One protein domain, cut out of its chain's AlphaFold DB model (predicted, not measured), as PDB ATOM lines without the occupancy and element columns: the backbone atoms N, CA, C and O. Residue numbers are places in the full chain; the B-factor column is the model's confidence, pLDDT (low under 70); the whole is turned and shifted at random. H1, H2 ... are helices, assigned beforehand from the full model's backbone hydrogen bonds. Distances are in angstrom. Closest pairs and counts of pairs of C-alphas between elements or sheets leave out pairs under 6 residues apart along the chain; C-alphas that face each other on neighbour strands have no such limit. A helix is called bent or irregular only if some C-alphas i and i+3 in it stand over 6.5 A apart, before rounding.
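Overview. This is residues 317 to 495 of the 502 residues of the protein "Cytochrome c-554" of Fimbriiglobus ruber (UniProt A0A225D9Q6). Short helices and long loops are set round the small helix H6, which sits near the middle. H9, H10, H11 and H12 gather at one corner, where H9 and H12 pack side by side and the long H11 reaches from near H10 back toward H6; H4 and H5 lie at a second corner and H7 and H8 at a third, while H2 and H3 are on one side of H6 and H1 is near H8. The printed part has 179 residues, with twelve named helices, H1 to H12 in chain order, and no named strand; the class is all helix, but under half of the residues, 82, are in named elements. The whole is compact and rounded, with a radius of gyration of the C-alphas of 16.9 A and spans of 47 by 45 by 30 A.

Along the chain. H1 is residues 321 to 325, beginning at C-alpha 321 (68.609, 86.383, 112.416). H2 is residues 334 to 338, H3 342 to 348, H4 358 to 363, H5 374 to 380, H6 404 to 408, H7 412 to 416 and H8 421 to 426. H9, residues 441 to 448, is 10.6 A long, and H10 is residues 452 to 457. H11, residues 461 to 474, is the longest helix at 20.1 A, ending at C-alpha 474 (56.252, 88.048, 101.168). H12, residues 488 to 495, is 10.0 A long and ends at C-alpha 495 (46.471, 91.181, 105.575). H10 and H12 are only just irregular: C-alphas 453 and 456 are 6.6 A apart, and C-alphas 490 and 493 are 6.7 A apart.

Arrangement. H1 and H8 are close but not clearly touching, with the closest C-alphas, of Ala 322 and Leu 426, 5.7 A apart. H2 touches H3, closest at the C-alphas of Ala 338 and Tyr 345, 5.5 A. H2 and H6 only just touch, with 3 pairs of C-alphas within 8 A, the closest those of Ser 334 and Cys 404, 5.4 A. H4 and H5 are close but not clearly touching and about perpendicular at 81 degrees; their closest C-alphas, of Leu 360 and Cys 376, are 7.8 A apart. H7 and H8 only just touch, with 3 pairs within 8 A, and touch only at the corner; their closest C-alphas are those of His 414 and Leu 423, 5.3 A. H9 touches H12, closest at the C-alphas of Phe 444 and Val 489, 5.6 A, at a shallow tilt of 32 degrees, only just short of steep, opposite ways. H11 is close to but not clearly touching H6, with the C-alphas of Cys 407 and Leu 473 closest at 7.6 A. H4 and H9 are apart. Every O i to N i+4 pair is within hydrogen-bond range in H1, H2, H3, H4, H6, H7, H9 and H11; the counts are 1 of 3 in H5, 1 of 2 in H8, 0 of 2 in H10 and 1 of 4 in H12, while O i to N i+3 pairs within range are 2 of 4 in H5, 2 of 3 in H10 and 3 of 5 in H12.

Size, cuts and confidence. The two C-alphas farthest apart, of Arg 366 and Lys 419, are 48.0 A apart. The printed part has no cut. The links from H5 to H6, H8 to H9 and H11 to H12 are long, with 23, 14 and 13 residues. The mean pLDDT of the printed part is 92.7, and no printed residue is under 70.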
ATOM      1  N   GLN A 317      67.035  73.102 109.750       93.81
ATOM      2  CA  GLN A 317      66.797  74.344 110.489       93.81
ATOM      3  C   GLN A 317      68.078  75.128 110.720       93.81
ATOM      4  O   GLN A 317      69.117  74.579 111.084       93.81
ATOM      5  N   SER A 318      67.964  76.440 110.570       95.31
ATOM      6  CA  SER A 318      69.013  77.415 110.853       95.31
ATOM      7  C   SER A 318      68.579  78.366 111.971       95.31
ATOM      8  O   SER A 318      67.424  78.366 112.391       95.31
ATOM      9  N   ALA A 319      69.491  79.166 112.518       97.25
ATOM     10  CA  ALA A 319      69.084  80.224 113.439       97.25
ATOM     11  C   ALA A 319      68.409  81.358 112.650       97.25
ATOM     12  O   ALA A 319      68.976  81.853 111.676       97.25
ATOM     13  N   HIS A 320      67.228  81.801 113.085       95.81
ATOM     14  CA  HIS A 320      66.638  83.042 112.581       95.81
ATOM     15  C   HIS A 320      67.577  84.222 112.903       95.81
ATOM     16  O   HIS A 320      68.224  84.186 113.954       95.81
ATOM     17  N   PRO A 321      67.658  85.309 112.107       94.38
ATOM     18  CA  PRO A 321      68.609  86.383 112.416       94.38
ATOM     19  C   PRO A 321      68.376  87.038 113.795       94.38
ATOM     20  O   PRO A 321      69.324  87.494 114.429       94.38
ATOM     21  N   ALA A 322      67.147  86.991 114.327       94.75
ATOM     22  CA  ALA A 322      66.873  87.396 115.710       94.75
ATOM     23  C   ALA A 322      67.543  86.463 116.734       94.75
ATOM     24  O   ALA A 322      68.107  86.940 117.712       94.75
ATOM     25  N   GLN A 323      67.550  85.153 116.476       96.31
ATOM     26  CA  GLN A 323      68.233  84.152 117.300       96.31
ATOM     27  C   GLN A 323      69.755  84.235 117.170       96.31
ATOM     28  O   GLN A 323      70.466  83.954 118.125       96.31
ATOM     29  N   VAL A 324      70.284  84.665 116.022       96.25
ATOM     30  CA  VAL A 324      71.724  84.952 115.896       96.25
ATOM     31  C   VAL A 324      72.129  86.080 116.851       96.25
ATOM     32  O   VAL A 324      73.172  86.001 117.490       96.25
ATOM     33  N   ARG A 325      71.287  87.113 116.984       94.12
ATOM     34  CA  ARG A 325      71.526  88.234 117.907       94.12
ATOM     35  C   ARG A 325      71.226  87.883 119.366       94.12
ATOM     36  O   ARG A 325      71.892  88.404 120.254       94.12
ATOM     37  N   GLN A 326      70.223  87.044 119.610       95.44
ATOM     38  CA  GLN A 326      69.813  86.583 120.938       95.44
ATOM     39  C   GLN A 326      69.447  85.087 120.904       95.44
ATOM     40  O   GLN A 326      68.297  84.739 120.628       95.44
ATOM     41  N   PRO A 327      70.405  84.186 121.197       95.81
ATOM     42  CA  PRO A 327      70.252  82.739 120.990       95.81
ATOM     43  C   PRO A 327      69.108  82.054 121.739       95.81
ATOM     44  O   PRO A 327      68.691  80.971 121.339       95.81
ATOM     45  N   THR A 328      68.602  82.662 122.810       95.69
ATOM     46  CA  THR A 328      67.531  82.108 123.650       95.69
ATOM     47  C   THR A 328      66.124  82.413 123.136       95.69
ATOM     48  O   THR A 328      65.153  81.920 123.710       95.69
ATOM     49  N   LEU A 329      65.981  83.209 122.069       97.62
ATOM     50  CA  LEU A 329      64.671  83.517 121.497       97.62
ATOM     51  C   LEU A 329      64.028  82.287 120.853       97.62
ATOM     52  O   LEU A 329      64.679  81.504 120.155       97.62
ATOM     53  N   SER A 330      62.719  82.170 121.032       97.88
ATOM     54  CA  SER A 330      61.904  81.070 120.530       97.88
ATOM     55  C   SER A 330      60.584  81.566 119.952       97.88
ATOM     56  O   SER A 330      60.095  82.642 120.314       97.88
ATOM     57  N   TYR A 331      60.029  80.776 119.034       98.19
ATOM     58  CA  TYR A 331      58.673  80.970 118.530       98.19
ATOM     59  C   TYR A 331      57.657  80.528 119.589       98.19
ATOM     60  O   TYR A 331      57.841  79.495 120.237       98.19
ATOM     61  N   VAL A 332      56.605  81.320 119.791       97.25
ATOM     62  CA  VAL A 332      55.589  81.104 120.839       97.25
ATOM     63  C   VAL A 332      54.173  80.898 120.295       97.25
ATOM     64  O   VAL A 332      53.307  80.417 121.028       97.25
ATOM     65  N   GLY A 333      53.936  81.189 119.016       96.75
ATOM     66  CA  GLY A 333      52.642  81.067 118.349       96.75
ATOM     67  C   GLY A 333      51.730  82.281 118.538       96.75
ATOM     68  O   GLY A 333      51.846  83.039 119.505       96.75
ATOM     69  N   SER A 334      50.796  82.460 117.598       96.25
ATOM     70  CA  SER A 334      49.910  83.635 117.539       96.25
ATOM     71  C   SER A 334      49.045  83.810 118.794       96.25
ATOM     72  O   SER A 334      48.778  84.942 119.196       96.25
ATOM     73  N   ASP A 335      48.634  82.720 119.446       95.88
ATOM     74  CA  ASP A 335      47.769  82.772 120.635       95.88
ATOM     75  C   ASP A 335      48.431  83.508 121.804       95.88
ATOM     76  O   ASP A 335      47.764  84.208 122.568       95.88
ATOM     77  N   ARG A 336      49.765  83.432 121.912       96.00
ATOM     78  CA  ARG A 336      50.514  84.161 122.940       96.00
ATOM     79  C   ARG A 336      50.416  85.676 122.754       96.00
ATOM     80  O   ARG A 336      50.509  86.409 123.735       96.00
ATOM     81  N   CYS A 337      50.224  86.142 121.521       95.12
ATOM     82  CA  CYS A 337      50.112  87.560 121.192       95.12
ATOM     83  C   CYS A 337      48.720  88.131 121.515       95.12
ATOM     84  O   CYS A 337      48.604  89.328 121.781       95.12
ATOM     85  N   ALA A 338      47.674  87.296 121.535       94.44
ATOM     86  CA  ALA A 338      46.280  87.730 121.659       94.44
ATOM     87  C   ALA A 338      45.967  88.472 122.971       94.44
ATOM     88  O   ALA A 338      45.106  89.349 122.991       94.44
ATOM     89  N   SER A 339      46.678  88.168 124.062       90.38
ATOM     90  CA  SER A 339      46.447  88.792 125.374       90.38
ATOM     91  C   SER A 339      46.760  90.294 125.404       90.38
ATOM     92  O   SER A 339      46.113  91.034 126.142       90.38
ATOM     93  N   CYS A 340      47.721  90.746 124.592       94.50
ATOM     94  CA  CYS A 340      48.109  92.156 124.472       94.50
ATOM     95  C   CYS A 340      47.634  92.791 123.152       94.50
ATOM     96  O   CYS A 340      47.406  93.998 123.109       94.50
ATOM     97  N   HIS A 341      47.467  91.987 122.094       94.62
ATOM     98  CA  HIS A 341      47.131  92.410 120.727       94.62
ATOM     99  C   HIS A 341      45.816  91.786 120.235       94.62
ATOM    100  O   HIS A 341      45.750  91.184 119.163       94.62
ATOM    101  N   ALA A 342      44.758  91.883 121.046       94.75
ATOM    102  CA  ALA A 342      43.478  91.229 120.762       94.75
ATOM    103  C   ALA A 342      42.854  91.686 119.430       94.75
ATOM    104  O   ALA A 342      42.377  90.862 118.655       94.75
ATOM    105  N   ALA A 343      42.898  92.988 119.135       93.12
ATOM    106  CA  ALA A 343      42.307  93.537 117.914       93.12
ATOM    107  C   ALA A 343      43.039  93.053 116.651       93.12
ATOM    108  O   ALA A 343      42.413  92.725 115.645       93.12
ATOM    109  N   GLU A 344      44.368  92.998 116.704       93.75
ATOM    110  CA  GLU A 344      45.211  92.511 115.620       93.75
ATOM    111  C   GLU A 344      45.048  91.009 115.412       93.75
ATOM    112  O   GLU A 344      44.920  90.557 114.275       93.75
ATOM    113  N   TYR A 345      44.999  90.244 116.506       95.00
ATOM    114  CA  TYR A 345      44.736  88.811 116.465       95.00
ATOM    115  C   TYR A 345      43.364  88.516 115.841       95.00
ATOM    116  O   TYR A 345      43.257  87.672 114.951       95.00
ATOM    117  N   ASP A 346      42.324  89.258 116.231       93.75
ATOM    118  CA  ASP A 346      40.976  89.118 115.673       93.75
ATOM    119  C   ASP A 346      40.900  89.466 114.182       93.75
ATOM    120  O   ASP A 346      40.134  88.844 113.443       93.75
ATOM    121  N   ALA A 347      41.703  90.426 113.719       92.38
ATOM    122  CA  ALA A 347      41.823  90.731 112.298       92.38
ATOM    123  C   ALA A 347      42.597  89.638 111.541       92.38
ATOM    124  O   ALA A 347      42.208  89.261 110.436       92.38
ATOM    125  N   TRP A 348      43.665  89.089 112.130       94.50
ATOM    126  CA  TRP A 348      44.462  88.020 111.524       94.50
ATOM    127  C   TRP A 348      43.695  86.695 111.415       94.50
ATOM    128  O   TRP A 348      43.749  86.057 110.361       94.50
ATOM    129  N   LYS A 349      42.955  86.285 112.455       94.31
ATOM    130  CA  LYS A 349      42.344  84.939 112.554       94.31
ATOM    131  C   LYS A 349      41.340  84.612 111.441       94.31
ATOM    132  O   LYS A 349      41.006  83.449 111.218       94.31
ATOM    133  N   VAL A 350      40.825  85.632 110.752       92.44
ATOM    134  CA  VAL A 350      39.878  85.485 109.634       92.44
ATOM    135  C   VAL A 350      40.556  85.488 108.258       92.44
ATOM    136  O   VAL A 350      39.887  85.287 107.247       92.44
ATOM    137  N   THR A 351      41.873  85.702 108.196       93.12
ATOM    138  CA  THR A 351      42.647  85.712 106.946       93.12
ATOM    139  C   THR A 351      42.945  84.299 106.435       93.12
ATOM    140  O   THR A 351      42.863  83.312 107.165       93.12
ATOM    141  N   GLN A 352      43.366  84.197 105.168       92.69
ATOM    142  CA  GLN A 352      43.850  82.934 104.595       92.69
ATOM    143  C   GLN A 352      45.117  82.423 105.301       92.69
ATOM    144  O   GLN A 352      45.285  81.216 105.445       92.69
ATOM    145  N   HIS A 353      45.979  83.319 105.796       95.12
ATOM    146  CA  HIS A 353      47.199  82.946 106.516       95.12
ATOM    147  C   HIS A 353      46.906  82.162 107.798       95.12
ATOM    148  O   HIS A 353      47.531  81.128 108.025       95.12
ATOM    149  N   ALA A 354      45.883  82.564 108.558       95.75
ATOM    150  CA  ALA A 354      45.440  81.850 109.758       95.75
ATOM    151  C   ALA A 354      44.900  80.435 109.479       95.75
ATOM    152  O   ALA A 354      44.699  79.660 110.406       95.75
ATOM    153  N   ARG A 355      44.673  80.087 108.207       95.19
ATOM    154  CA  ARG A 355      44.220  78.764 107.759       95.19
ATOM    155  C   ARG A 355      45.144  78.169 106.699       95.19
ATOM    156  O   ARG A 355      44.731  77.282 105.968       95.19
ATOM    157  N   ALA A 356      46.398  78.621 106.608       95.50
ATOM    158  CA  ALA A 356      47.267  78.288 105.477       95.50
ATOM    159  C   ALA A 356      47.398  76.770 105.240       95.50
ATOM    160  O   ALA A 356      47.194  76.310 104.117       95.50
ATOM    161  N   MET A 357      47.662  75.974 106.282       96.12
ATOM    162  CA  MET A 357      47.745  74.506 106.172       96.12
ATOM    163  C   MET A 357      46.488  73.818 105.615       96.12
ATOM    164  O   MET A 357      46.621  72.778 104.972       96.12
ATOM    165  N   ASP A 358      45.293  74.408 105.744       95.19
ATOM    166  CA  ASP A 358      44.057  73.822 105.204       95.19
ATOM    167  C   ASP A 358      44.134  73.622 103.685       95.19
ATOM    168  O   ASP A 358      43.565  72.668 103.153       95.19
ATOM    169  N   ALA A 359      44.866  74.483 102.972       92.75
ATOM    170  CA  ALA A 359      45.079  74.327 101.537       92.75
ATOM    171  C   ALA A 359      45.832  73.025 101.200       92.75
ATOM    172  O   ALA A 359      45.545  72.387 100.189       92.75
ATOM    173  N   LEU A 360      46.758  72.596 102.060       94.25
ATOM    174  CA  LEU A 360      47.528  71.367 101.861       94.25
ATOM    175  C   LEU A 360      46.776  70.125 102.355       94.25
ATOM    176  O   LEU A 360      46.881  69.070 101.740       94.25
ATOM    177  N   GLU A 361      46.019  70.251 103.445       94.25
ATOM    178  CA  GLU A 361      45.305  69.134 104.083       94.25
ATOM    179  C   GLU A 361      43.975  68.807 103.400       94.25
ATOM    180  O   GLU A 361      43.596  67.644 103.280       94.25
ATOM    181  N   LYS A 362      43.241  69.839 102.972       92.44
ATOM    182  CA  LYS A 362      41.835  69.711 102.557       92.44
ATOM    183  C   LYS A 362      41.650  69.929 101.059       92.44
ATOM    184  O   LYS A 362      40.762  69.322 100.464       92.44
ATOM    185  N   VAL A 363      42.474  70.785 100.449       90.31
ATOM    186  CA  VAL A 363      42.302  71.219  99.050       90.31
ATOM    187  C   VAL A 363      43.239  70.489  98.085       90.31
ATOM    188  O   VAL A 363      42.834  70.184  96.966       90.31
ATOM    189  N   ALA A 364      44.477  70.183  98.478       90.44
ATOM    190  CA  ALA A 364      45.422  69.488  97.608       90.44
ATOM    191  C   ALA A 364      45.006  68.027  97.359       90.44
ATOM    192  O   ALA A 364      44.896  67.248  98.303       90.44
ATOM    193  N   LYS A 365      44.803  67.661  96.084       89.50
ATOM    194  CA  LYS A 365      44.329  66.324  95.675       89.50
ATOM    195  C   LYS A 365      45.248  65.530  94.749       89.50
ATOM    196  O   LYS A 365      45.121  64.313  94.686       89.50
ATOM    197  N   ARG A 366      46.194  66.164  94.046       89.62
ATOM    198  CA  ARG A 366      47.074  65.489  93.066       89.62
ATOM    199  C   ARG A 366      48.539  65.821  93.288       89.62
ATOM    200  O   ARG A 366      49.042  66.712  92.610       89.62
ATOM    201  N   PRO A 367      49.222  65.170  94.239       93.12
ATOM    202  CA  PRO A 367      48.721  64.203  95.204       93.12
ATOM    203  C   PRO A 367      48.117  64.898  96.431       93.12
ATOM    204  O   PRO A 367      48.279  66.110  96.623       93.12
ATOM    205  N   GLU A 368      47.443  64.103  97.257       91.69
ATOM    206  CA  GLU A 368      47.111  64.449  98.642       91.69
ATOM    207  C   GLU A 368      48.375  64.449  99.530       91.69
ATOM    208  O   GLU A 368      49.492  64.260  99.047       91.69
ATOM    209  N   ALA A 369      48.214  64.669 100.839       93.31
ATOM    210  CA  ALA A 369      49.288  64.597 101.840       93.31
ATOM    211  C   ALA A 369      50.440  65.613 101.658       93.31
ATOM    212  O   ALA A 369      51.524  65.455 102.225       93.31
ATOM    213  N   ARG A 370      50.215  66.704 100.908       93.62
ATOM    214  CA  ARG A 370      51.215  67.776 100.715       93.62
ATOM    215  C   ARG A 370      51.559  68.525 102.006       93.62
ATOM    216  O   ARG A 370      52.601  69.162 102.084       93.62
ATOM    217  N   ASN A 371      50.720  68.412 103.033       94.94
ATOM    218  CA  ASN A 371      50.959  68.921 104.386       94.94
ATOM    219  C   ASN A 371      52.130  68.221 105.105       94.94
ATOM    220  O   ASN A 371      52.527  68.654 106.182       94.94
ATOM    221  N   HIS A 372      52.694  67.164 104.514       95.50
ATOM    222  CA  HIS A 372      53.906  66.501 104.991       95.50
ATOM    223  C   HIS A 372      55.152  66.837 104.157       95.50
ATOM    224  O   HIS A 372      56.252  66.425 104.518       95.50
ATOM    225  N   ASP A 373      55.011  67.571 103.051       94.50
ATOM    226  CA  ASP A 373      56.143  67.962 102.215       94.50
ATOM    227  C   ASP A 373      56.726  69.291 102.711       94.50
ATOM    228  O   ASP A 373      56.069  70.330 102.650       94.50
ATOM    229  N   GLY A 374      57.971  69.269 103.191       94.06
ATOM    230  CA  GLY A 374      58.655  70.457 103.706       94.06
ATOM    231  C   GLY A 374      58.736  71.615 102.708       94.06
ATOM    232  O   GLY A 374      58.708  72.770 103.126       94.06
ATOM    233  N   GLU A 375      58.751  71.333 101.403       91.56
ATOM    234  CA  GLU A 375      58.752  72.365 100.357       91.56
ATOM    235  C   GLU A 375      57.404  73.089 100.235       91.56
ATOM    236  O   GLU A 375      57.362  74.230  99.786       91.56
ATOM    237  N   CYS A 376      56.307  72.462 100.667       93.38
ATOM    238  CA  CYS A 376      55.007  73.120 100.792       93.38
ATOM    239  C   CYS A 376      54.843  73.740 102.186       93.38
ATOM    240  O   CYS A 376      54.449  74.896 102.328       93.38
ATOM    241  N   VAL A 377      55.182  72.987 103.233       95.75
ATOM    242  CA  VAL A 377      54.953  73.373 104.632       95.75
ATOM    243  C   VAL A 377      55.754  74.613 105.031       95.75
ATOM    244  O   VAL A 377      55.276  75.391 105.860       95.75
ATOM    245  N   VAL A 378      56.918  74.862 104.413       94.38
ATOM    246  CA  VAL A 378      57.748  76.050 104.690       94.38
ATOM    247  C   VAL A 378      56.987  77.364 104.511       94.38
ATOM    248  O   VAL A 378      57.232  78.311 105.253       94.38
ATOM    249  N   CYS A 379      56.021  77.396 103.589       94.81
ATOM    250  CA  CYS A 379      55.188  78.562 103.314       94.81
ATOM    251  C   CYS A 379      53.830  78.553 104.014       94.81
ATOM    252  O   CYS A 379      53.111  79.546 103.975       94.81
ATOM    253  N   HIS A 380      53.467  77.443 104.656       96.44
ATOM    254  CA  HIS A 380      52.159  77.260 105.281       96.44
ATOM    255  C   HIS A 380      52.225  77.238 106.813       96.44
ATOM    256  O   HIS A 380      51.203  77.026 107.461       96.44
ATOM    257  N   THR A 381      53.400  77.469 107.401       97.81
ATOM    258  CA  THR A 381      53.636  77.393 108.850       97.81
ATOM    259  C   THR A 381      54.552  78.509 109.338       97.81
ATOM    260  O   THR A 381      55.150  79.241 108.546       97.81
ATOM    261  N   VAL A 382      54.679  78.653 110.658       97.75
ATOM    262  CA  VAL A 382      55.632  79.589 111.261       97.75
ATOM    263  C   VAL A 382      57.005  78.933 111.397       97.75
ATOM    264  O   VAL A 382      57.214  78.041 112.215       97.75
ATOM    265  N   GLY A 383      57.980  79.436 110.643       96.31
ATOM    266  CA  GLY A 383      59.396  79.222 110.934       96.31
ATOM    267  C   GLY A 383      59.924  77.800 110.726       96.31
ATOM    268  O   GLY A 383      60.895  77.447 111.388       96.31
ATOM    269  N   LEU A 384      59.362  76.996 109.809       96.69
ATOM    270  CA  LEU A 384      59.826  75.617 109.542       96.69
ATOM    271  C   LEU A 384      61.352  75.512 109.366       96.69
ATOM    272  O   LEU A 384      61.979  74.598 109.900       96.69
ATOM    273  N   ALA A 385      61.950  76.466 108.645       95.00
ATOM    274  CA  ALA A 385      63.385  76.530 108.355       95.00
ATOM    275  C   ALA A 385      64.241  77.113 109.503       95.00
ATOM    276  O   ALA A 385      65.464  77.246 109.362       95.00
ATOM    277  N   TYR A 386      63.628  77.473 110.634       96.50
ATOM    278  CA  TYR A 386      64.285  78.132 111.759       96.50
ATOM    279  C   TYR A 386      64.166  77.340 113.058       96.50
ATOM    280  O   TYR A 386      63.133  76.747 113.351       96.50
ATOM    281  N   LYS A 387      65.219  77.366 113.881       96.94
ATOM    282  CA  LYS A 387      65.228  76.711 115.199       96.94
ATOM    283  C   LYS A 387      64.019  77.142 116.028       96.94
ATOM    284  O   LYS A 387      63.672  78.322 116.048       96.94
ATOM    285  N   THR A 388      63.425  76.201 116.762       97.50
ATOM    286  CA  THR A 388      62.198  76.375 117.576       97.50
ATOM    287  C   THR A 388      60.927  76.718 116.790       97.50
ATOM    288  O   THR A 388      59.880  76.868 117.405       97.50
ATOM    289  N   GLY A 389      61.004  76.861 115.462       97.44
ATOM    290  CA  GLY A 389      59.828  77.012 114.612       97.44
ATOM    291  C   GLY A 389      59.094  75.685 114.417       97.44
ATOM    292  O   GLY A 389      59.478  74.665 114.994       97.44
ATOM    293  N   TYR A 390      58.058  75.699 113.580       98.19
ATOM    294  CA  TYR A 390      57.231  74.529 113.298       98.19
ATOM    295  C   TYR A 390      58.080  73.315 112.884       98.19
ATOM    296  O   TYR A 390      59.012  73.441 112.088       98.19
ATOM    297  N   ARG A 391      57.760  72.134 113.415       94.88
ATOM    298  CA  ARG A 391      58.317  70.833 113.007       94.88
ATOM    299  C   ARG A 391      57.219  69.904 112.528       94.88
ATOM    300  O   ARG A 391      57.280  69.414 111.407       94.88
ATOM    301  N   ASP A 392      56.226  69.691 113.377       93.06
ATOM    302  CA  ASP A 392      55.050  68.879 113.106       93.06
ATOM    303  C   ASP A 392      53.914  69.257 114.072       93.06
ATOM    304  O   ASP A 392      54.085  70.064 114.996       93.06
ATOM    305  N   GLU A 393      52.738  68.674 113.840       90.69
ATOM    306  CA  GLU A 393      51.541  68.919 114.649       90.69
ATOM    307  C   GLU A 393      51.624  68.320 116.057       90.69
ATOM    308  O   GLU A 393      50.877  68.738 116.936       90.69
ATOM    309  N   LEU A 394      52.520  67.359 116.296       91.31
ATOM    310  CA  LEU A 394      52.658  66.716 117.603       91.31
ATOM    311  C   LEU A 394      53.519  67.560 118.548       91.31
ATOM    312  O   LEU A 394      53.226  67.667 119.736       91.31
ATOM    313  N   THR A 395      54.586  68.153 118.022       93.62
ATOM    314  CA  THR A 395      55.616  68.855 118.797       93.62
ATOM    315  C   THR A 395      55.408  70.364 118.832       93.62
ATOM    316  O   THR A 395      55.740  71.001 119.831       93.62
ATOM    317  N   THR A 396      54.851  70.951 117.770       96.50
ATOM    318  CA  THR A 396      54.677  72.409 117.627       96.50
ATOM    319  C   THR A 396      53.303  72.794 117.051       96.50
ATOM    320  O   THR A 396      53.236  73.565 116.087       96.50
ATOM    321  N   PRO A 397      52.180  72.290 117.601       96.25
ATOM    322  CA  PRO A 397      50.844  72.543 117.046       96.25
ATOM    323  C   PRO A 397      50.475  74.032 117.003       96.25
ATOM    324  O   PRO A 397      49.803  74.484 116.082       96.25
ATOM    325  N   ASN A 398      50.962  74.821 117.962       96.44
ATOM    326  CA  ASN A 398      50.729  76.266 118.063       96.44
ATOM    327  C   ASN A 398      51.425  77.094 116.962       96.44
ATOM    328  O   ASN A 398      51.183  78.296 116.861       96.44
ATOM    329  N   LEU A 399      52.302  76.473 116.166       98.19
ATOM    330  CA  LEU A 399      53.002  77.090 115.031       98.19
ATOM    331  C   LEU A 399      52.440  76.636 113.672       98.19
ATOM    332  O   LEU A 399      52.989  76.988 112.622       98.19
ATOM    333  N   LYS A 400      51.353  75.851 113.692       96.81
ATOM    334  CA  LYS A 400      50.577  75.486 112.506       96.81
ATOM    335  C   LYS A 400      49.937  76.750 111.916       96.81
ATOM    336  O   LYS A 400      49.480  77.619 112.654       96.81
ATOM    337  N   HIS A 401      49.868  76.818 110.585       97.38
ATOM    338  CA  HIS A 401      49.426  77.987 109.809       97.38
ATOM    339  C   HIS A 401      50.429  79.156 109.793       97.38
ATOM    340  O   HIS A 401      51.414  79.185 110.525       97.38
ATOM    341  N   VAL A 402      50.188  80.137 108.919       96.94
ATOM    342  CA  VAL A 402      51.002  81.356 108.844       96.94
ATOM    343  C   VAL A 402      50.504  82.336 109.909       96.94
ATOM    344  O   VAL A 402      49.417  82.909 109.795       96.94
ATOM    345  N   GLY A 403      51.299  82.503 110.967       95.19
ATOM    346  CA  GLY A 403      50.977  83.318 112.144       95.19
ATOM    347  C   GLY A 403      51.718  84.652 112.233       95.19
ATOM    348  O   GLY A 403      52.473  85.028 111.336       95.19
ATOM    349  N   CYS A 404      51.535  85.358 113.356       95.06
ATOM    350  CA  CYS A 404      52.163  86.662 113.620       95.06
ATOM    351  C   CYS A 404      53.692  86.609 113.449       95.06
ATOM    352  O   CYS A 404      54.308  87.475 112.825       95.06
ATOM    353  N   GLU A 405      54.305  85.544 113.955       96.12
ATOM    354  CA  GLU A 405      55.754  85.359 113.957       96.12
ATOM    355  C   GLU A 405      56.338  85.000 112.579       96.12
ATOM    356  O   GLU A 405      57.552  85.066 112.407       96.12
ATOM    357  N   ALA A 406      55.514  84.704 111.562       93.62
ATOM    358  CA  ALA A 406      55.995  84.606 110.178       93.62
ATOM    359  C   ALA A 406      56.450  85.976 109.638       93.62
ATOM    360  O   ALA A 406      57.346  86.051 108.799       93.62
ATOM    361  N   CYS A 407      55.857  87.065 110.148       90.50
ATOM    362  CA  CYS A 407      56.258  88.433 109.821       90.50
ATOM    363  C   CYS A 407      57.146  89.072 110.893       90.50
ATOM    364  O   CYS A 407      58.045  89.850 110.571       90.50
ATOM    365  N   HIS A 408      56.884  88.763 112.163       92.81
ATOM    366  CA  HIS A 408      57.560  89.386 113.299       92.81
ATOM    367  C   HIS A 408      58.804  88.620 113.775       92.81
ATOM    368  O   HIS A 408      59.673  89.213 114.407       92.81
ATOM    369  N   GLY A 409      58.971  87.350 113.402       94.38
ATOM    370  CA  GLY A 409      60.030  86.492 113.934       94.38
ATOM    371  C   GLY A 409      59.706  85.966 115.343       94.38
ATOM    372  O   GLY A 409      58.583  86.130 115.812       94.38
ATOM    373  N   PRO A 410      60.671  85.318 116.024       97.00
ATOM    374  CA  PRO A 410      60.447  84.670 117.317       97.00
ATOM    375  C   PRO A 410      60.135  85.696 118.417       97.00
ATOM    376  O   PRO A 410      60.936  86.592 118.705       97.00
ATOM    377  N   GLY A 411      58.965  85.554 119.034       96.88
ATOM    378  CA  GLY A 411      58.338  86.526 119.925       96.88
ATOM    379  C   GLY A 411      58.619  86.345 121.414       96.88
ATOM    380  O   GLY A 411      58.231  87.214 122.194       96.88
ATOM    381  N   SER A 412      59.291  85.265 121.839       97.81
ATOM    382  CA  SER A 412      59.408  84.924 123.269       97.81
ATOM    383  C   SER A 412      60.013  86.035 124.130       97.81
ATOM    384  O   SER A 412      59.496  86.325 125.208       97.81
ATOM    385  N   GLY A 413      61.050  86.715 123.634       96.75
ATOM    386  CA  GLY A 413      61.666  87.845 124.330       96.75
ATOM    387  C   GLY A 413      60.710  89.028 124.483       96.75
ATOM    388  O   GLY A 413      60.533  89.539 125.584       96.75
ATOM    389  N   HIS A 414      60.038  89.432 123.399       96.25
ATOM    390  CA  HIS A 414      59.067  90.529 123.455       96.25
ATOM    391  C   HIS A 414      57.880  90.197 124.368       96.25
ATOM    392  O   HIS A 414      57.431  91.047 125.126       96.25
ATOM    393  N   ALA A 415      57.407  88.951 124.353       96.19
ATOM    394  CA  ALA A 415      56.331  88.512 125.232       96.19
ATOM    395  C   ALA A 415      56.727  88.502 126.721       96.19
ATOM    396  O   ALA A 415      55.848  88.608 127.576       96.19
ATOM    397  N   ALA A 416      58.016  88.347 127.041       96.75
ATOM    398  CA  ALA A 416      58.524  88.364 128.413       96.75
ATOM    399  C   ALA A 416      58.782  89.788 128.935       96.75
ATOM    400  O   ALA A 416      58.482  90.075 130.092       96.75
ATOM    401  N   ASP A 417      59.303  90.679 128.088       96.56
ATOM    402  CA  ASP A 417      59.582  92.078 128.432       96.56
ATOM    403  C   ASP A 417      59.127  93.019 127.292       96.56
ATOM    404  O   ASP A 417      59.926  93.460 126.454       96.56
ATOM    405  N   PRO A 418      57.816  93.334 127.222       93.62
ATOM    406  CA  PRO A 418      57.217  94.016 126.074       93.62
ATOM    407  C   PRO A 418      57.642  95.478 125.926       93.62
ATOM    408  O   PRO A 418      57.477  96.058 124.853       93.62
ATOM    409  N   LYS A 419      58.195  96.085 126.983       94.00
ATOM    410  CA  LYS A 419      58.651  97.484 126.975       94.00
ATOM    411  C   LYS A 419      60.121  97.625 126.582       94.00
ATOM    412  O   LYS A 419      60.597  98.749 126.430       94.00
ATOM    413  N   ASN A 420      60.834  96.517 126.389       94.69
ATOM    414  CA  ASN A 420      62.244  96.536 126.037       94.69
ATOM    415  C   ASN A 420      62.463  96.928 124.565       94.69
ATOM    416  O   ASN A 420      62.091  96.169 123.660       94.69
ATOM    417  N   PRO A 421      63.119  98.068 124.283       90.75
ATOM    418  CA  PRO A 421      63.303  98.537 122.913       90.75
ATOM    419  C   PRO A 421      64.202  97.610 122.081       90.75
ATOM    420  O   PRO A 421      64.007  97.502 120.869       90.75
ATOM    421  N   ALA A 422      65.155  96.908 122.706       91.12
ATOM    422  CA  ALA A 422      66.032  95.977 122.002       91.12
ATOM    423  C   ALA A 422      65.272  94.726 121.536       91.12
ATOM    424  O   ALA A 422      65.475  94.277 120.409       91.12
ATOM    425  N   LEU A 423      64.361  94.202 122.364       93.19
ATOM    426  CA  LEU A 423      63.515  93.053 122.015       93.19
ATOM    427  C   LEU A 423      62.441  93.431 120.995       93.19
ATOM    428  O   LEU A 423      62.185  92.672 120.061       93.19
ATOM    429  N   LEU A 424      61.872  94.634 121.110       90.25
ATOM    430  CA  LEU A 424      60.925  95.161 120.130       90.25
ATOM    431  C   LEU A 424      61.564  95.310 118.741       90.25
ATOM    432  O   LEU A 424      60.945  94.965 117.734       90.25
ATOM    433  N   ALA A 425      62.817  95.768 118.666       89.19
ATOM    434  CA  ALA A 425      63.541  95.874 117.400       89.19
ATOM    435  C   ALA A 425      63.725  94.511 116.701       89.19
ATOM    436  O   ALA A 425      63.787  94.453 115.472       89.19
ATOM    437  N   LEU A 426      63.766  93.410 117.459       92.25
ATOM    438  CA  LEU A 426      63.843  92.053 116.911       92.25
ATOM    439  C   LEU A 426      62.503  91.551 116.352       92.25
ATOM    440  O   LEU A 426      62.527  90.675 115.497       92.25
ATOM    441  N   GLN A 427      61.366  92.147 116.742       90.75
ATOM    442  CA  GLN A 427      60.035  91.822 116.194       90.75
ATOM    443  C   GLN A 427      59.753  92.479 114.835       90.75
ATOM    444  O   GLN A 427      58.673  92.356 114.261       90.75
ATOM    445  N   SER A 428      60.666  93.311 114.340       81.94
ATOM    446  CA  SER A 428      60.482  94.076 113.106       81.94
ATOM    447  C   SER A 428      61.784  94.145 112.325       81.94
ATOM    448  O   SER A 428      62.157  95.207 111.839       81.94
ATOM    449  N   MET A 429      62.483  93.016 112.185       80.88
ATOM    450  CA  MET A 429      63.756  92.978 111.447       80.88
ATOM    451  C   MET A 429      63.609  93.323 109.961       80.88
ATOM    452  O   MET A 429      64.586  93.677 109.308       80.88
ATOM    453  N   TRP A 430      62.384  93.288 109.429       81.75
ATOM    454  CA  TRP A 430      62.065  93.835 108.114       81.75
ATOM    455  C   TRP A 430      62.161  95.367 108.055       81.75
ATOM    456  O   TRP A 430      62.045  95.912 106.965       81.75
ATOM    457  N   ARG A 431      62.381  96.082 109.168       83.88
ATOM    458  CA  ARG A 431      62.702  97.517 109.194       83.88
ATOM    459  C   ARG A 431      64.222  97.689 109.188       83.88
ATOM    460  O   ARG A 431      64.834  97.505 110.238       83.88
ATOM    461  N   PRO A 432      64.839  98.077 108.056       77.06
ATOM    462  CA  PRO A 432      66.280  98.319 108.016       77.06
ATOM    463  C   PRO A 432      66.701  99.407 109.006       77.06
ATOM    464  O   PRO A 432      67.743  99.295 109.641       77.06
ATOM    465  N   ASN A 433      65.859 100.434 109.170       84.94
ATOM    466  CA  ASN A 433      66.063 101.513 110.128       84.94
ATOM    467  C   ASN A 433      64.874 101.643 111.083       84.94
ATOM    468  O   ASN A 433      63.718 101.442 110.707       84.94
ATOM    469  N   SER A 434      65.137 102.098 112.309       79.56
ATOM    470  CA  SER A 434      64.115 102.303 113.346       79.56
ATOM    471  C   SER A 434      63.011 103.295 112.951       79.56
ATOM    472  O   SER A 434      61.908 103.224 113.500       79.56
ATOM    473  N   GLY A 435      63.266 104.184 111.984       83.88
ATOM    474  CA  GLY A 435      62.302 105.137 111.418       83.88
ATOM    475  C   GLY A 435      61.487 104.617 110.227       83.88
ATOM    476  O   GLY A 435      60.532 105.275 109.822       83.88
ATOM    477  N   ASP A 436      61.807 103.444 109.674       88.50
ATOM    478  CA  ASP A 436      61.114 102.921 108.494       88.50
ATOM    479  C   ASP A 436      59.695 102.452 108.863       88.50
ATOM    480  O   ASP A 436      59.478 101.760 109.866       88.50
ATOM    481  N   ARG A 437      58.694 102.882 108.088       86.56
ATOM    482  CA  ARG A 437      57.270 102.617 108.341       86.56
ATOM    483  C   ARG A 437      56.570 102.278 107.036       86.56
ATOM    484  O   ARG A 437      56.732 102.986 106.043       86.56
ATOM    485  N   LEU A 438      55.762 101.220 107.065       89.12
ATOM    486  CA  LEU A 438      54.834 100.947 105.975       89.12
ATOM    487  C   LEU A 438      53.811 102.086 105.873       89.12
ATOM    488  O   LEU A 438      53.407 102.623 106.910       89.12
ATOM    489  N   PRO A 439      53.386 102.446 104.652       90.69
ATOM    490  CA  PRO A 439      52.282 103.371 104.457       90.69
ATOM    491  C   PRO A 439      50.997 102.914 105.169       90.69
ATOM    492  O   PRO A 439      50.777 101.708 105.336       90.69
ATOM    493  N   PRO A 440      50.109 103.844 105.558       90.38
ATOM    494  CA  PRO A 440      48.753 103.500 105.978       90.38
ATOM    495  C   PRO A 440      48.006 102.708 104.893       90.38
ATOM    496  O   PRO A 440      48.265 102.876 103.705       90.38
ATOM    497  N   VAL A 441      47.016 101.896 105.279       90.31
ATOM    498  CA  VAL A 441      46.219 101.094 104.323       90.31
ATOM    499  C   VAL A 441      45.552 101.963 103.247       90.31
ATOM    500  O   VAL A 441      45.524 101.576 102.083       90.31
ATOM    501  N   ALA A 442      45.079 103.163 103.605       91.06
ATOM    502  CA  ALA A 442      44.510 104.114 102.648       91.06
ATOM    503  C   ALA A 442      45.514 104.528 101.559       91.06
ATOM    504  O   ALA A 442      45.152 104.654 100.393       91.06
ATOM    505  N   GLU A 443      46.787 104.676 101.928       92.25
ATOM    506  CA  GLU A 443      47.848 105.027 100.990       92.25
ATOM    507  C   GLU A 443      48.179 103.856 100.058       92.25
ATOM    508  O   GLU A 443      48.344 104.057  98.862       92.25
ATOM    509  N   PHE A 444      48.166 102.615 100.556       92.31
ATOM    510  CA  PHE A 444      48.228 101.431  99.688       92.31
ATOM    511  C   PHE A 444      47.064 101.375  98.689       92.31
ATOM    512  O   PHE A 444      47.279 101.061  97.520       92.31
ATOM    513  N   GLY A 445      45.855 101.748  99.119       90.75
ATOM    514  CA  GLY A 445      44.700 101.893  98.231       90.75
ATOM    515  C   GLY A 445      44.918 102.944  97.138       90.75
ATOM    516  O   GLY A 445      44.610 102.691  95.978       90.75
ATOM    517  N   ARG A 446      45.521 104.091  97.481       93.62
ATOM    518  CA  ARG A 446      45.897 105.126  96.505       93.62
ATOM    519  C   ARG A 446      46.936 104.612  95.506       93.62
ATOM    520  O   ARG A 446      46.767 104.795  94.305       93.62
ATOM    521  N   LEU A 447      47.987 103.949  95.991       93.94
ATOM    522  CA  LEU A 447      49.055 103.388  95.157       93.94
ATOM    523  C   LEU A 447      48.535 102.314  94.196       93.94
ATOM    524  O   LEU A 447      49.017 102.223  93.071       93.94
ATOM    525  N   ALA A 448      47.538 101.525  94.604       91.56
ATOM    526  CA  ALA A 448      46.923 100.517  93.743       91.56
ATOM    527  C   ALA A 448      46.287 101.121  92.475       91.56
ATOM    528  O   ALA A 448      46.229 100.442  91.453       91.56
ATOM    529  N   GLY A 449      45.855 102.388  92.527       92.12
ATOM    530  CA  GLY A 449      45.316 103.126  91.382       92.12
ATOM    531  C   GLY A 449      46.369 103.720  90.440       92.12
ATOM    532  O   GLY A 449      46.002 104.280  89.411       92.12
ATOM    533  N   LEU A 450      47.660 103.618  90.772       93.06
ATOM    534  CA  LEU A 450      48.759 104.099  89.932       93.06
ATOM    535  C   LEU A 450      49.322 102.976  89.053       93.06
ATOM    536  O   LEU A 450      49.300 101.795  89.435       93.06
ATOM    537  N   ALA A 451      49.900 103.361  87.911       91.12
ATOM    538  CA  ALA A 451      50.730 102.467  87.111       91.12
ATOM    539  C   ALA A 451      51.924 101.970  87.942       91.12
ATOM    540  O   ALA A 451      52.405 102.675  88.828       91.12
ATOM    541  N   ALA A 452      52.388 100.744  87.678       85.12
ATOM    542  CA  ALA A 452      53.410 100.089  88.497       85.12
ATOM    543  C   ALA A 452      54.684 100.940  88.650       85.12
ATOM    544  O   ALA A 452      55.181 101.086  89.768       85.12
ATOM    545  N   ASP A 453      55.129 101.563  87.559       87.56
ATOM    546  CA  ASP A 453      56.341 102.387  87.507       87.56
ATOM    547  C   ASP A 453      56.220 103.685  88.333       87.56
ATOM    548  O   ASP A 453      57.210 104.192  88.860       87.56
ATOM    549  N   ASP A 454      54.996 104.181  88.544       91.94
ATOM    550  CA  ASP A 454      54.735 105.419  89.289       91.94
ATOM    551  C   ASP A 454      54.598 105.194  90.804       91.94
ATOM    552  O   ASP A 454      54.748 106.122  91.609       91.94
ATOM    553  N   ARG A 455      54.308 103.955  91.228       91.69
ATOM    554  CA  ARG A 455      54.041 103.621  92.640       91.69
ATOM    555  C   ARG A 455      55.238 103.901  93.528       91.69
ATOM    556  O   ARG A 455      55.074 104.399  94.640       91.69
ATOM    557  N   GLU A 456      56.436 103.576  93.053       89.38
ATOM    558  CA  GLU A 456      57.646 103.825  93.823       89.38
ATOM    559  C   GLU A 456      57.860 105.329  93.988       89.38
ATOM    560  O   GLU A 456      58.016 105.789  95.115       89.38
ATOM    561  N   ALA A 457      57.794 106.120  92.913       90.94
ATOM    562  CA  ALA A 457      57.983 107.571  92.967       90.94
ATOM    563  C   ALA A 457      57.057 108.258  93.989       90.94
ATOM    564  O   ALA A 457      57.474 109.198  94.666       90.94
ATOM    565  N   ALA A 458      55.848 107.724  94.161       91.81
ATOM    566  CA  ALA A 458      54.824 108.234  95.060       91.81
ATOM    567  C   ALA A 458      55.063 107.953  96.563       91.81
ATOM    568  O   ALA A 458      54.326 108.474  97.400       91.81
ATOM    569  N   LEU A 459      56.072 107.151  96.925       92.75
ATOM    570  CA  LEU A 459      56.398 106.795  98.310       92.75
ATOM    571  C   LEU A 459      57.495 107.687  98.920       92.75
ATOM    572  O   LEU A 459      58.487 108.038  98.278       92.75
ATOM    573  N   SER A 460      57.387 107.961 100.226       92.50
ATOM    574  CA  SER A 460      58.485 108.564 100.997       92.50
ATOM    575  C   SER A 460      59.715 107.635 101.049       92.50
ATOM    576  O   SER A 460      59.551 106.413 100.995       92.50
ATOM    577  N   PRO A 461      60.952 108.144 101.226       91.06
ATOM    578  CA  PRO A 461      62.145 107.292 101.305       91.06
ATOM    579  C   PRO A 461      62.088 106.206 102.395       91.06
ATOM    580  O   PRO A 461      62.568 105.092 102.189       91.06
ATOM    581  N   THR A 462      61.487 106.504 103.550       90.19
ATOM    582  CA  THR A 462      61.314 105.539 104.652       90.19
ATOM    583  C   THR A 462      60.283 104.468 104.303       90.19
ATOM    584  O   THR A 462      60.501 103.285 104.575       90.19
ATOM    585  N   SER A 463      59.185 104.855 103.651       91.62
ATOM    586  CA  SER A 463      58.167 103.916 103.180       91.62
ATOM    587  C   SER A 463      58.655 103.042 102.035       91.62
ATOM    588  O   SER A 463      58.396 101.844 102.069       91.62
ATOM    589  N   LYS A 464      59.426 103.584 101.084       92.31
ATOM    590  CA  LYS A 464      60.071 102.812 100.007       92.31
ATOM    591  C   LYS A 464      60.872 101.641 100.566       92.31
ATOM    592  O   LYS A 464      60.647 100.494 100.186       92.31
ATOM    593  N   ARG A 465      61.758 101.908 101.535       91.88
ATOM    594  CA  ARG A 465      62.575 100.864 102.175       91.88
ATOM    595  C   ARG A 465      61.732  99.817 102.897       91.88
ATOM    596  O   ARG A 465      62.006  98.627 102.755       91.88
ATOM    597  N   ALA A 466      60.711 100.242 103.645       91.00
ATOM    598  CA  ALA A 466      59.816  99.328 104.353       91.00
ATOM    599  C   ALA A 466      59.022  98.435 103.385       91.00
ATOM    600  O   ALA A 466      59.004  97.220 103.562       91.00
ATOM    601  N   VAL A 467      58.422  99.022 102.342       92.38
ATOM    602  CA  VAL A 467      57.657  98.308 101.306       92.38
ATOM    603  C   VAL A 467      58.548  97.305 100.580       92.38
ATOM    604  O   VAL A 467      58.173  96.144 100.464       92.38
ATOM    605  N   ALA A 468      59.755  97.703 100.170       91.81
ATOM    606  CA  ALA A 468      60.693  96.797  99.511       91.81
ATOM    607  C   ALA A 468      61.115  95.627 100.420       91.81
ATOM    608  O   ALA A 468      61.231  94.488  99.971       91.81
ATOM    609  N   SER A 469      61.343  95.893 101.708       91.81
ATOM    610  CA  SER A 469      61.741  94.868 102.678       91.81
ATOM    611  C   SER A 469      60.623  93.866 102.969       91.81
ATOM    612  O   SER A 469      60.851  92.659 102.924       91.81
ATOM    613  N   VAL A 470      59.397  94.350 103.182       91.88
ATOM    614  CA  VAL A 470      58.216  93.492 103.359       91.88
ATOM    615  C   VAL A 470      57.880  92.743 102.074       91.88
ATOM    616  O   VAL A 470      57.553  91.564 102.132       91.88
ATOM    617  N   GLY A 471      58.044  93.374 100.911       92.56
ATOM    618  CA  GLY A 471      57.876  92.719  99.615       92.56
ATOM    619  C   GLY A 471      58.797  91.515  99.460       92.56
ATOM    620  O   GLY A 471      58.327  90.446  99.087       92.56
ATOM    621  N   ARG A 472      60.077  91.645  99.835       91.56
ATOM    622  CA  ARG A 472      61.021  90.512  99.842       91.56
ATOM    623  C   ARG A 472      60.617  89.406 100.813       91.56
ATOM    624  O   ARG A 472      60.788  88.239 100.487       91.56
ATOM    625  N   LEU A 473      60.085  89.764 101.982       91.44
ATOM    626  CA  LEU A 473      59.584  88.785 102.945       91.44
ATOM    627  C   LEU A 473      58.399  87.997 102.368       91.44
ATOM    628  O   LEU A 473      58.414  86.770 102.392       91.44
ATOM    629  N   CYS A 474      57.406  88.689 101.801       92.62
ATOM    630  CA  CYS A 474      56.252  88.048 101.168       92.62
ATOM    631  C   CYS A 474      56.656  87.202  99.952       92.62
ATOM    632  O   CYS A 474      56.155  86.092  99.790       92.62
ATOM    633  N   ALA A 475      57.597  87.688  99.138       92.12
ATOM    634  CA  ALA A 475      58.108  86.988  97.962       92.12
ATOM    635  C   ALA A 475      58.853  85.684  98.293       92.12
ATOM    636  O   ALA A 475      59.104  84.897  97.390       92.12
ATOM    637  N   GLY A 476      59.168  85.416  99.568       90.19
ATOM    638  CA  GLY A 476      59.661  84.104  99.994       90.19
ATOM    639  C   GLY A 476      58.654  82.969  99.766       90.19
ATOM    640  O   GLY A 476      59.064  81.821  99.647       90.19
ATOM    641  N   CYS A 477      57.360  83.296  99.683       91.62
ATOM    642  CA  CYS A 477      56.276  82.344  99.416       91.62
ATOM    643  C   CYS A 477      55.344  82.771  98.277       91.62
ATOM    644  O   CYS A 477      54.722  81.926  97.643       91.62
ATOM    645  N   HIS A 478      55.265  84.070  97.997       92.69
ATOM    646  CA  HIS A 478      54.515  84.650  96.887       92.69
ATOM    647  C   HIS A 478      55.458  85.095  95.759       92.69
ATOM    648  O   HIS A 478      55.436  86.245  95.319       92.69
ATOM    649  N   ASP A 479      56.352  84.202  95.339       88.94
ATOM    650  CA  ASP A 479      57.146  84.405  94.127       88.94
ATOM    651  C   ASP A 479      56.292  84.197  92.861       88.94
ATOM    652  O   ASP A 479      55.128  83.799  92.927       88.94
ATOM    653  N   ARG A 480      56.874  84.450  91.681       85.19
ATOM    654  CA  ARG A 480      56.157  84.333  90.399       85.19
ATOM    655  C   ARG A 480      55.690  82.907  90.079       85.19
ATOM    656  O   ARG A 480      54.765  82.758  89.289       85.19
ATOM    657  N   ASP A 481      56.302  81.885  90.673       83.50
ATOM    658  CA  ASP A 481      55.935  80.486  90.443       83.50
ATOM    659  C   ASP A 481      54.783  80.061  91.363       83.50
ATOM    660  O   ASP A 481      53.883  79.322  90.958       83.50
ATOM    661  N   ASN A 482      54.794  80.541  92.604       87.25
ATOM    662  CA  ASN A 482      53.843  80.183  93.646       87.25
ATOM    663  C   ASN A 482      52.594  81.074  93.649       87.25
ATOM    664  O   ASN A 482      51.498  80.554  93.856       87.25
ATOM    665  N   ASP A 483      52.739  82.374  93.378       89.19
ATOM    666  CA  ASP A 483      51.656  83.355  93.245       89.19
ATOM    667  C   ASP A 483      51.964  84.366  92.118       89.19
ATOM    668  O   ASP A 483      52.376  85.500  92.372       89.19
ATOM    669  N   PRO A 484      51.751  83.978  90.847       85.88
ATOM    670  CA  PRO A 484      52.066  84.811  89.681       85.88
ATOM    671  C   PRO A 484      51.360  86.173  89.645       85.88
ATOM    672  O   PRO A 484      51.776  87.059  88.900       85.88
ATOM    673  N   LEU A 485      50.276  86.329  90.412       88.31
ATOM    674  CA  LEU A 485      49.475  87.550  90.498       88.31
ATOM    675  C   LEU A 485      49.731  88.321  91.800       88.31
ATOM    676  O   LEU A 485      48.948  89.208  92.154       88.31
ATOM    677  N   PHE A 486      50.780  87.967  92.543       91.38
ATOM    678  CA  PHE A 486      51.120  88.660  93.770       91.38
ATOM    679  C   PHE A 486      51.580  90.088  93.487       91.38
ATOM    680  O   PHE A 486      52.542  90.340  92.763       91.38
ATOM    681  N   ASP A 487      50.913  91.028  94.142       91.12
ATOM    682  CA  ASP A 487      51.318  92.421  94.213       91.12
ATOM    683  C   ASP A 487      51.082  92.900  95.642       91.12
ATOM    684  O   ASP A 487      49.941  93.003  96.103       91.12
ATOM    685  N   LEU A 488      52.172  93.201  96.354       92.31
ATOM    686  CA  LEU A 488      52.108  93.653  97.741       92.31
ATOM    687  C   LEU A 488      51.157  94.844  97.894       92.31
ATOM    688  O   LEU A 488      50.450  94.920  98.896       92.31
ATOM    689  N   VAL A 489      51.109  95.756  96.917       92.62
ATOM    690  CA  VAL A 489      50.316  96.982  97.038       92.62
ATOM    691  C   VAL A 489      48.821  96.678  97.124       92.62
ATOM    692  O   VAL A 489      48.120  97.230  97.971       92.62
ATOM    693  N   THR A 490      48.340  95.754  96.295       90.06
ATOM    694  CA  THR A 490      46.928  95.345  96.259       90.06
ATOM    695  C   THR A 490      46.585  94.278  97.303       90.06
ATOM    696  O   THR A 490      45.420  94.120  97.675       90.06
ATOM    697  N   TYR A 491      47.582  93.548  97.806       90.38
ATOM    698  CA  TYR A 491      47.392  92.497  98.806       90.38
ATOM    699  C   TYR A 491      47.481  93.002 100.242       90.38
ATOM    700  O   TYR A 491      46.780  92.473 101.105       90.38
ATOM    701  N   TRP A 492      48.290  94.029 100.511       91.19
ATOM    702  CA  TRP A 492      48.499  94.549 101.861       91.19
ATOM    703  C   TRP A 492      47.192  94.886 102.599       91.19
ATOM    704  O   TRP A 492      47.046  94.442 103.739       91.19
ATOM    705  N   PRO A 493      46.183  95.540 101.982       88.94
ATOM    706  CA  PRO A 493      44.907  95.809 102.649       88.94
ATOM    707  C   PRO A 493      44.163  94.561 103.152       88.94
ATOM    708  O   PRO A 493      43.339  94.672 104.052       88.94
ATOM    709  N   LYS A 494      44.444  93.376 102.590       87.81
ATOM    710  CA  LYS A 494      43.796  92.104 102.961       87.81
ATOM    711  C   LYS A 494      44.438  91.434 104.176       87.81
ATOM    712  O   LYS A 494      43.827  90.553 104.773       87.81
ATOM    713  N   VAL A 495      45.678  91.801 104.498       88.12
ATOM    714  CA  VAL A 495      46.471  91.181 105.575       88.12
ATOM    715  C   VAL A 495      46.875  92.174 106.660       88.12
ATOM    716  O   VAL A 495      47.278  91.759 107.747       88.12
TER     717      VAL A 495